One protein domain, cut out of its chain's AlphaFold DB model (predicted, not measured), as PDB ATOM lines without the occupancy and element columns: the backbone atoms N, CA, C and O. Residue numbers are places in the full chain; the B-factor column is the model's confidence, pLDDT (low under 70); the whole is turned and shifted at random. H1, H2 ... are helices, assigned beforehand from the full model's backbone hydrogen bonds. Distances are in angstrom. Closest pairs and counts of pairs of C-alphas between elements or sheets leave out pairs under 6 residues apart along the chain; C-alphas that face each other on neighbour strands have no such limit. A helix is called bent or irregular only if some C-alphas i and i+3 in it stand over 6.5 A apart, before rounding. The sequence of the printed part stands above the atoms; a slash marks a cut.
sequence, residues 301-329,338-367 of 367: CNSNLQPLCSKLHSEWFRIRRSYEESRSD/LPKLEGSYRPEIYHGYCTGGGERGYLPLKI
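AT A GLANCE: This is residues 301 to 329 and 338 to 367 of the 367 residues of the protein "Hypothetical protein" of Skeletonema marinoi (UniProt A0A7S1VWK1). One long helix, H1, runs along one side of the model, and a layer of loops lies along its other side, with the very short helix H2 rising from the loops to pack on H1. Residues 301 to 306 curve round from the loop side to the beginning of H1, and residues 351 to 367 make a long stretch with no named element. The printed part has 59 residues, with two named helices in the order H1, H2 and no named strand. The class is all helix, though under half of the residues, 24 of 59, are in named elements. The whole is compact, with a radius of gyration of the C-alphas of 11.4 A, and its outline is elongated, 37 by 21 by 15 A.

HOW THE PARTS SIT: The longest helix is H1, residues 307 to 326. It touches H2, residues 347 to 350, with residues 310 to 317 alone. Their closest C-alphas, those of Ser 314 and Ile 349, are 4.3 A apart, and their centres are 8.7 A apart. In H1 every O i to N i+4 pair is within hydrogen-bond range. H2 is too short for such a pair, and its one O i to N i+3 pair is not within range.

IN THESE COORDINATES: H1 begins at C-alpha 307, at (117.233, 30.940, 34.678), and ends 29.1 A away at C-alpha 326, at (104.864, 34.183, 8.560). H2 has four residues, Pro 347 to Tyr 350, and ends at C-alpha 350, at (112.503, 39.599, 24.637). Neither helix is bent.

THE WHOLE: The two C-alphas farthest apart, those of Gln 306 and Asp 329, are 37.7 A apart. Residues 330 to 337 are not printed, and C-alphas 329 and 338 are 11.9 A apart across this cut. The link from H1 to H2 runs across the cut. The chain ends at Ile 367. The mean pLDDT of the printed part is 91.2; residues 328 to 329 and 338 to 339 are under 70.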
ATOM      1  N   CYS A 301     107.327  41.794  30.691       97.00
ATOM      2  CA  CYS A 301     108.739  42.123  30.464       97.00
ATOM      3  C   CYS A 301     109.560  42.132  31.777       97.00
ATOM      4  O   CYS A 301     110.249  43.099  32.096       97.00
ATOM      5  N   ASN A 302     109.443  41.094  32.609       96.69
ATOM      6  CA  ASN A 302     110.030  41.071  33.954       96.69
ATOM      7  C   ASN A 302     111.567  41.259  33.966       96.69
ATOM      8  O   ASN A 302     112.310  40.717  33.140       96.69
ATOM      9  N   SER A 303     112.072  41.996  34.956       90.50
ATOM     10  CA  SER A 303     113.509  42.274  35.109       90.50
ATOM     11  C   SER A 303     114.292  41.119  35.732       90.50
ATOM     12  O   SER A 303     115.409  40.830  35.310       90.50
ATOM     13  N   ASN A 304     113.688  40.429  36.699       90.31
ATOM     14  CA  ASN A 304     114.338  39.416  37.527       90.31
ATOM     15  C   ASN A 304     113.687  38.053  37.302       90.31
ATOM     16  O   ASN A 304     112.861  37.598  38.090       90.31
ATOM     17  N   LEU A 305     114.047  37.415  36.193       94.62
ATOM     18  CA  LEU A 305     113.577  36.073  35.864       94.62
ATOM     19  C   LEU A 305     114.564  35.026  36.379       94.62
ATOM     20  O   LEU A 305     115.777  35.186  36.244       94.62
ATOM     21  N   GLN A 306     114.040  33.918  36.906       96.38
ATOM     22  CA  GLN A 306     114.851  32.725  37.157       96.38
ATOM     23  C   GLN A 306     115.459  32.198  35.838       96.38
ATOM     24  O   GLN A 306     114.933  32.506  34.759       96.38
ATOM     25  N   PRO A 307     116.546  31.400  35.885       97.88
ATOM     26  CA  PRO A 307     117.233  30.940  34.678       97.88
ATOM     27  C   PRO A 307     116.312  30.235  33.677       97.88
ATOM     28  O   PRO A 307     116.302  30.608  32.504       97.88
ATOM     29  N   LEU A 308     115.490  29.277  34.128       98.38
ATOM     30  CA  LEU A 308     114.548  28.593  33.242       98.38
ATOM     31  C   LEU A 308     113.457  29.541  32.730       98.38
ATOM     32  O   LEU A 308     113.234  29.588  31.525       98.38
ATOM     33  N   CYS A 309     112.863  30.385  33.583       98.56
ATOM     34  CA  CYS A 309     111.894  31.391  33.132       98.56
ATOM     35  C   CYS A 309     112.455  32.301  32.028       98.56
ATOM     36  O   CYS A 309     111.751  32.589  31.068       98.56
ATOM     37  N   SER A 310     113.724  32.718  32.116       98.50
ATOM     38  CA  SER A 310     114.364  33.526  31.065       98.50
ATOM     39  C   SER A 310     114.403  32.788  29.722       98.50
ATOM     40  O   SER A 310     114.108  33.381  28.688       98.50
ATOM     41  N   LYS A 311     114.712  31.485  29.736       98.56
ATOM     42  CA  LYS A 311     114.706  30.650  28.527       98.56
ATOM     43  C   LYS A 311     113.292  30.477  27.963       98.56
ATOM     44  O   LYS A 311     113.106  30.609  26.761       98.56
ATOM     45  N   LEU A 312     112.293  30.241  28.818       98.62
ATOM     46  CA  LEU A 312     110.900  30.057  28.390       98.62
ATOM     47  C   LEU A 312     110.283  31.349  27.834       98.62
ATOM     48  O   LEU A 312     109.582  31.308  26.827       98.62
ATOM     49  N   HIS A 313     110.585  32.505  28.434       98.62
ATOM     50  CA  HIS A 313     110.235  33.808  27.856       98.62
ATOM     51  C   HIS A 313     110.919  34.003  26.494       98.62
ATOM     52  O   HIS A 313     110.264  34.426  25.546       98.62
ATOM     53  N   SER A 314     112.195  33.621  26.357       98.50
ATOM     54  CA  SER A 314     112.886  33.657  25.059       98.50
ATOM     55  C   SER A 314     112.180  32.809  23.996       98.50
ATOM     56  O   SER A 314     111.973  33.290  22.884       98.50
ATOM     57  N   GLU A 315     111.708  31.606  24.341       98.44
ATOM     58  CA  GLU A 315     110.910  30.778  23.426       98.44
ATOM     59  C   GLU A 315     109.558  31.406  23.063       98.44
ATOM     60  O   GLU A 315     109.181  31.378  21.891       98.44
ATOM     61  N   TRP A 316     108.855  32.035  24.014       98.25
ATOM     62  CA  TRP A 316     107.611  32.765  23.729       98.25
ATOM     63  C   TRP A 316     107.821  33.825  22.648       98.25
ATOM     64  O   TRP A 316     107.097  33.876  21.653       98.25
ATOM     65  N   PHE A 317     108.834  34.673  22.827       97.38
ATOM     66  CA  PHE A 317     109.110  35.767  21.900       97.38
ATOM     67  C   PHE A 317     109.717  35.282  20.580       97.38
ATOM     68  O   PHE A 317     109.405  35.852  19.535       97.38
ATOM     69  N   ARG A 318     110.489  34.188  20.587       96.81
ATOM     70  CA  ARG A 318     110.952  33.518  19.364       96.81
ATOM     71  C   ARG A 318     109.778  32.989  18.533       96.81
ATOM     72  O   ARG A 318     109.746  33.203  17.323       96.81
ATOM     73  N   ILE A 319     108.810  32.319  19.164       95.50
ATOM     74  CA  ILE A 319     107.617  31.778  18.490       95.50
ATOM     75  C   ILE A 319     106.715  32.910  18.000       95.50
ATOM     76  O   ILE A 319     106.302  32.892  16.842       95.50
ATOM     77  N   ARG A 320     106.477  33.937  18.826       93.75
ATOM     78  CA  ARG A 320     105.745  35.140  18.408       93.75
ATOM     79  C   ARG A 320     106.377  35.777  17.172       93.75
ATOM     80  O   ARG A 320     105.658  36.102  16.235       93.75
ATOM     81  N   ARG A 321     107.703  35.935  17.162       92.31
ATOM     82  CA  ARG A 321     108.429  36.479  16.013       92.31
ATOM     83  C   ARG A 321     108.213  35.643  14.762       92.31
ATOM     84  O   ARG A 321     107.834  36.192  13.738       92.31
ATOM     85  N   SER A 322     108.381  34.326  14.870       91.31
ATOM     86  CA  SER A 322     108.142  33.403  13.756       91.31
ATOM     87  C   SER A 322     106.712  33.493  13.218       91.31
ATOM     88  O   SER A 322     106.511  33.341  12.018       91.31
ATOM     89  N   TYR A 323     105.726  33.719  14.090       89.62
ATOM     90  CA  TYR A 323     104.335  33.926  13.698       89.62
ATOM     91  C   TYR A 323     104.114  35.280  13.008       89.62
ATOM     92  O   TYR A 323     103.473  35.342  11.967       89.62
ATOM     93  N   GLU A 324     104.654  36.374  13.550       87.94
ATOM     94  CA  GLU A 324     104.559  37.692  12.910       87.94
ATOM     95  C   GLU A 324     105.268  37.721  11.544       87.94
ATOM     96  O   GLU A 324     104.769  38.352  10.619       87.94
ATOM     97  N   GLU A 325     106.389  37.005  11.402       86.06
ATOM     98  CA  GLU A 325     107.147  36.862  10.151       86.06
ATOM     99  C   GLU A 325     106.409  36.026   9.094       86.06
ATOM    100  O   GLU A 325     106.583  36.272   7.901       86.06
ATOM    101  N   SER A 326     105.587  35.051   9.499       85.25
ATOM    102  CA  SER A 326     104.864  34.183   8.560       85.25
ATOM    103  C   SER A 326     103.560  34.786   8.035       85.25
ATOM    104  O   SER A 326     103.046  34.325   7.012       85.25
ATOM    105  N   ARG A 327     103.027  35.828   8.688       78.44
ATOM    106  CA  ARG A 327     101.836  36.552   8.223       78.44
ATOM    107  C   ARG A 327     102.165  37.373   6.971       78.44
ATOM    108  O   ARG A 327     102.557  38.534   7.060       78.44
ATOM    109  N   SER A 328     101.961  36.775   5.802       60.47
ATOM    110  CA  SER A 328     101.772  37.506   4.541       60.47
ATOM    111  C   SER A 328     100.404  38.196   4.573       60.47
ATOM    112  O   SER A 328      99.479  37.696   5.216       60.47
ATOM    113  N   ASP A 329     100.262  39.367   3.950       56.94
ATOM    114  CA  ASP A 329      98.933  39.950   3.788       56.94
ATOM    115  C   ASP A 329      98.165  39.207   2.679       56.94
ATOM    116  O   ASP A 329      98.733  38.781   1.674       56.94
ATOM    117  N   LEU A 338     107.725  43.904   9.632       63.59
ATOM    118  CA  LEU A 338     107.682  43.595  11.063       63.59
ATOM    119  C   LEU A 338     107.736  44.927  11.803       63.59
ATOM    120  O   LEU A 338     108.558  45.772  11.411       63.59
ATOM    121  N   PRO A 339     106.841  45.180  12.778       64.00
ATOM    122  CA  PRO A 339     106.911  46.419  13.531       64.00
ATOM    123  C   PRO A 339     108.365  46.572  13.944       64.00
ATOM    124  O   PRO A 339     108.921  45.629  14.501       64.00
ATOM    125  N   LYS A 340     109.003  47.682  13.544       73.31
ATOM    126  CA  LYS A 340     110.433  47.879  13.769       73.31
ATOM    127  C   LYS A 340     110.677  47.557  15.240       73.31
ATOM    128  O   LYS A 340     110.099  48.211  16.108       73.31
ATOM    129  N   LEU A 341     111.388  46.459  15.495       83.00
ATOM    130  CA  LEU A 341     111.562  45.930  16.842       83.00
ATOM    131  C   LEU A 341     112.561  46.854  17.535       83.00
ATOM    132  O   LEU A 341     113.769  46.658  17.477       83.00
ATOM    133  N   GLU A 342     112.038  47.946  18.085       85.94
ATOM    134  CA  GLU A 342     112.808  49.014  18.728       85.94
ATOM    135  C   GLU A 342     113.043  48.735  20.216       85.94
ATOM    136  O   GLU A 342     113.707  49.514  20.899       85.94
ATOM    137  N   GLY A 343     112.509  47.625  20.735       89.25
ATOM    138  CA  GLY A 343     112.742  47.206  22.105       89.25
ATOM    139  C   GLY A 343     114.217  46.906  22.353       89.25
ATOM    140  O   GLY A 343     114.815  46.046  21.714       89.25
ATOM    141  N   SER A 344     114.813  47.611  23.309       94.88
ATOM    142  CA  SER A 344     116.201  47.412  23.737       94.88
ATOM    143  C   SER A 344     116.310  46.707  25.089       94.88
ATOM    144  O   SER A 344     117.411  46.457  25.579       94.88
ATOM    145  N   TYR A 345     115.178  46.377  25.715       97.12
ATOM    146  CA  TYR A 345     115.160  45.761  27.029       97.12
ATOM    147  C   TYR A 345     115.423  44.261  26.914       97.12
ATOM    148  O   TYR A 345     114.596  43.544  26.358       97.12
ATOM    149  N   ARG A 346     116.568  43.796  27.440       97.12
ATOM    150  CA  ARG A 346     116.986  42.377  27.478       97.12
ATOM    151  C   ARG A 346     116.725  41.649  26.145       97.12
ATOM    152  O   ARG A 346     115.919  40.712  26.099       97.12
ATOM    153  N   PRO A 347     117.338  42.108  25.036       96.38
ATOM    154  CA  PRO A 347     117.038  41.619  23.690       96.38
ATOM    155  C   PRO A 347     117.282  40.114  23.517       96.38
ATOM    156  O   PRO A 347     116.638  39.491  22.680       96.38
ATOM    157  N   GLU A 348     118.147  39.513  24.334       96.75
ATOM    158  CA  GLU A 348     118.414  38.073  24.372       96.75
ATOM    159  C   GLU A 348     117.228  37.227  24.877       96.75
ATOM    160  O   GLU A 348     117.150  36.027  24.605       96.75
ATOM    161  N   ILE A 349     116.286  37.845  25.596       97.69
ATOM    162  CA  ILE A 349     115.070  37.194  26.105       97.69
ATOM    163  C   ILE A 349     113.837  37.702  25.375       97.69
ATOM    164  O   ILE A 349     112.973  36.917  25.011       97.69
ATOM    165  N   TYR A 350     113.729  39.010  25.164       97.62
ATOM    166  CA  TYR A 350     112.503  39.599  24.637       97.62
ATOM    167  C   TYR A 350     112.530  39.823  23.131       97.62
ATOM    168  O   TYR A 350     111.538  40.292  22.588       97.62
ATOM    169  N   HIS A 351     113.636  39.506  22.447       95.94
ATOM    170  CA  HIS A 351     113.772  39.585  20.983       95.94
ATOM    171  C   HIS A 351     113.310  40.927  20.386       95.94
ATOM    172  O   HIS A 351     112.800  40.974  19.274       95.94
ATOM    173  N   GLY A 352     113.464  42.026  21.133       95.62
ATOM    174  CA  GLY A 352     113.067  43.369  20.705       95.62
ATOM    175  C   GLY A 352     111.602  43.756  20.947       95.62
ATOM    176  O   GLY A 352     111.192  44.844  20.550       95.62
ATOM    177  N   TYR A 353     110.817  42.921  21.634       96.38
ATOM    178  CA  TYR A 353     109.406  43.180  21.960       96.38
ATOM    179  C   TYR A 353     109.173  43.922  23.283       96.38
ATOM    180  O   TYR A 353     108.026  44.185  23.643       96.38
ATOM    181  N   CYS A 354     110.240  44.270  24.004       97.19
ATOM    182  CA  CYS A 354     110.167  45.038  25.243       97.19
ATOM    183  C   CYS A 354     111.080  46.272  25.165       97.19
ATOM    184  O   CYS A 354     112.275  46.158  24.892       97.19
ATOM    185  N   THR A 355     110.534  47.460  25.429       96.62
ATOM    186  CA  THR A 355     111.276  48.733  25.542       96.62
ATOM    187  C   THR A 355     111.723  49.029  26.974       96.62
ATOM    188  O   THR A 355     112.638  49.820  27.191       96.62
ATOM    189  N   GLY A 356     111.121  48.359  27.957       96.88
ATOM    190  CA  GLY A 356     111.448  48.456  29.374       96.88
ATOM    191  C   GLY A 356     110.801  47.324  30.170       96.88
ATOM    192  O   GLY A 356     110.119  46.473  29.601       96.88
ATOM    193  N   GLY A 357     111.014  47.320  31.486       96.81
ATOM    194  CA  GLY A 357     110.347  46.375  32.380       96.81
ATOM    195  C   GLY A 357     108.899  46.772  32.689       96.81
ATOM    196  O   GLY A 357     108.584  47.960  32.779       96.81
ATOM    197  N   GLY A 358     108.033  45.782  32.907       96.25
ATOM    198  CA  GLY A 358     106.608  45.974  33.185       96.25
ATOM    199  C   GLY A 358     105.735  46.003  31.924       96.25
ATOM    200  O   GLY A 358     106.223  46.143  30.805       96.25
ATOM    201  N   GLU A 359     104.415  45.940  32.122       95.56
ATOM    202  CA  GLU A 359     103.407  45.932  31.044       95.56
ATOM    203  C   GLU A 359     103.547  47.092  30.054       95.56
ATOM    204  O   GLU A 359     103.375  46.919  28.852       95.56
ATOM    205  N   ARG A 360     103.896  48.288  30.541       95.94
ATOM    206  CA  ARG A 360     104.047  49.480  29.689       95.94
ATOM    207  C   ARG A 360     105.240  49.390  28.737       95.94
ATOM    208  O   ARG A 360     105.292  50.148  27.775       95.94
ATOM    209  N   GLY A 361     106.200  48.515  29.033       95.38
ATOM    210  CA  GLY A 361     107.350  48.260  28.177       95.38
ATOM    211  C   GLY A 361     107.051  47.278  27.046       95.38
ATOM    212  O   GLY A 361     107.839  47.189  26.110       95.38
ATOM    213  N   TYR A 362     105.938  46.547  27.104       96.12
ATOM    214  CA  TYR A 362     105.595  45.542  26.105       96.12
ATOM    215  C   TYR A 362     105.077  46.169  24.812       96.12
ATOM    216  O   TYR A 362     104.196  47.028  24.815       96.12
ATOM    217  N   LEU A 363     105.596  45.689  23.685       94.06
ATOM    218  CA  LEU A 363     105.123  46.041  22.352       94.06
ATOM    219  C   LEU A 363     104.057  45.021  21.917       94.06
ATOM    220  O   LEU A 363     104.412  43.878  21.602       94.06
ATOM    221  N   PRO A 364     102.759  45.380  21.894       90.44
ATOM    222  CA  PRO A 364     101.690  44.431  21.603       90.44
ATOM    223  C   PRO A 364     101.725  43.939  20.157       90.44
ATOM    224  O   PRO A 364     102.225  44.619  19.257       90.44
ATOM    225  N   LEU A 365     101.174  42.742  19.948       87.25
ATOM    226  CA  LEU A 365     100.938  42.206  18.614       87.25
ATOM    227  C   LEU A 365      99.967  43.134  17.878       87.25
ATOM    228  O   LEU A 365      98.910  43.483  18.407       87.25
ATOM    229  N   LYS A 366     100.324  43.529  16.656       83.19
ATOM    230  CA  LYS A 366      99.434  44.287  15.777       83.19
ATOM    231  C   LYS A 366      98.642  43.298  14.934       83.19
ATOM    232  O   LYS A 366      99.214  42.655  14.054       83.19
ATOM    233  N   ILE A 367      97.354  43.174  15.234       75.31
ATOM    234  CA  ILE A 367      96.425  42.294  14.521       75.31
ATOM    235  C   ILE A 367      95.784  43.095  13.390       75.31
ATOM    236  O   ILE A 367      95.234  44.183  13.665       75.31
TER     237      ILE A 367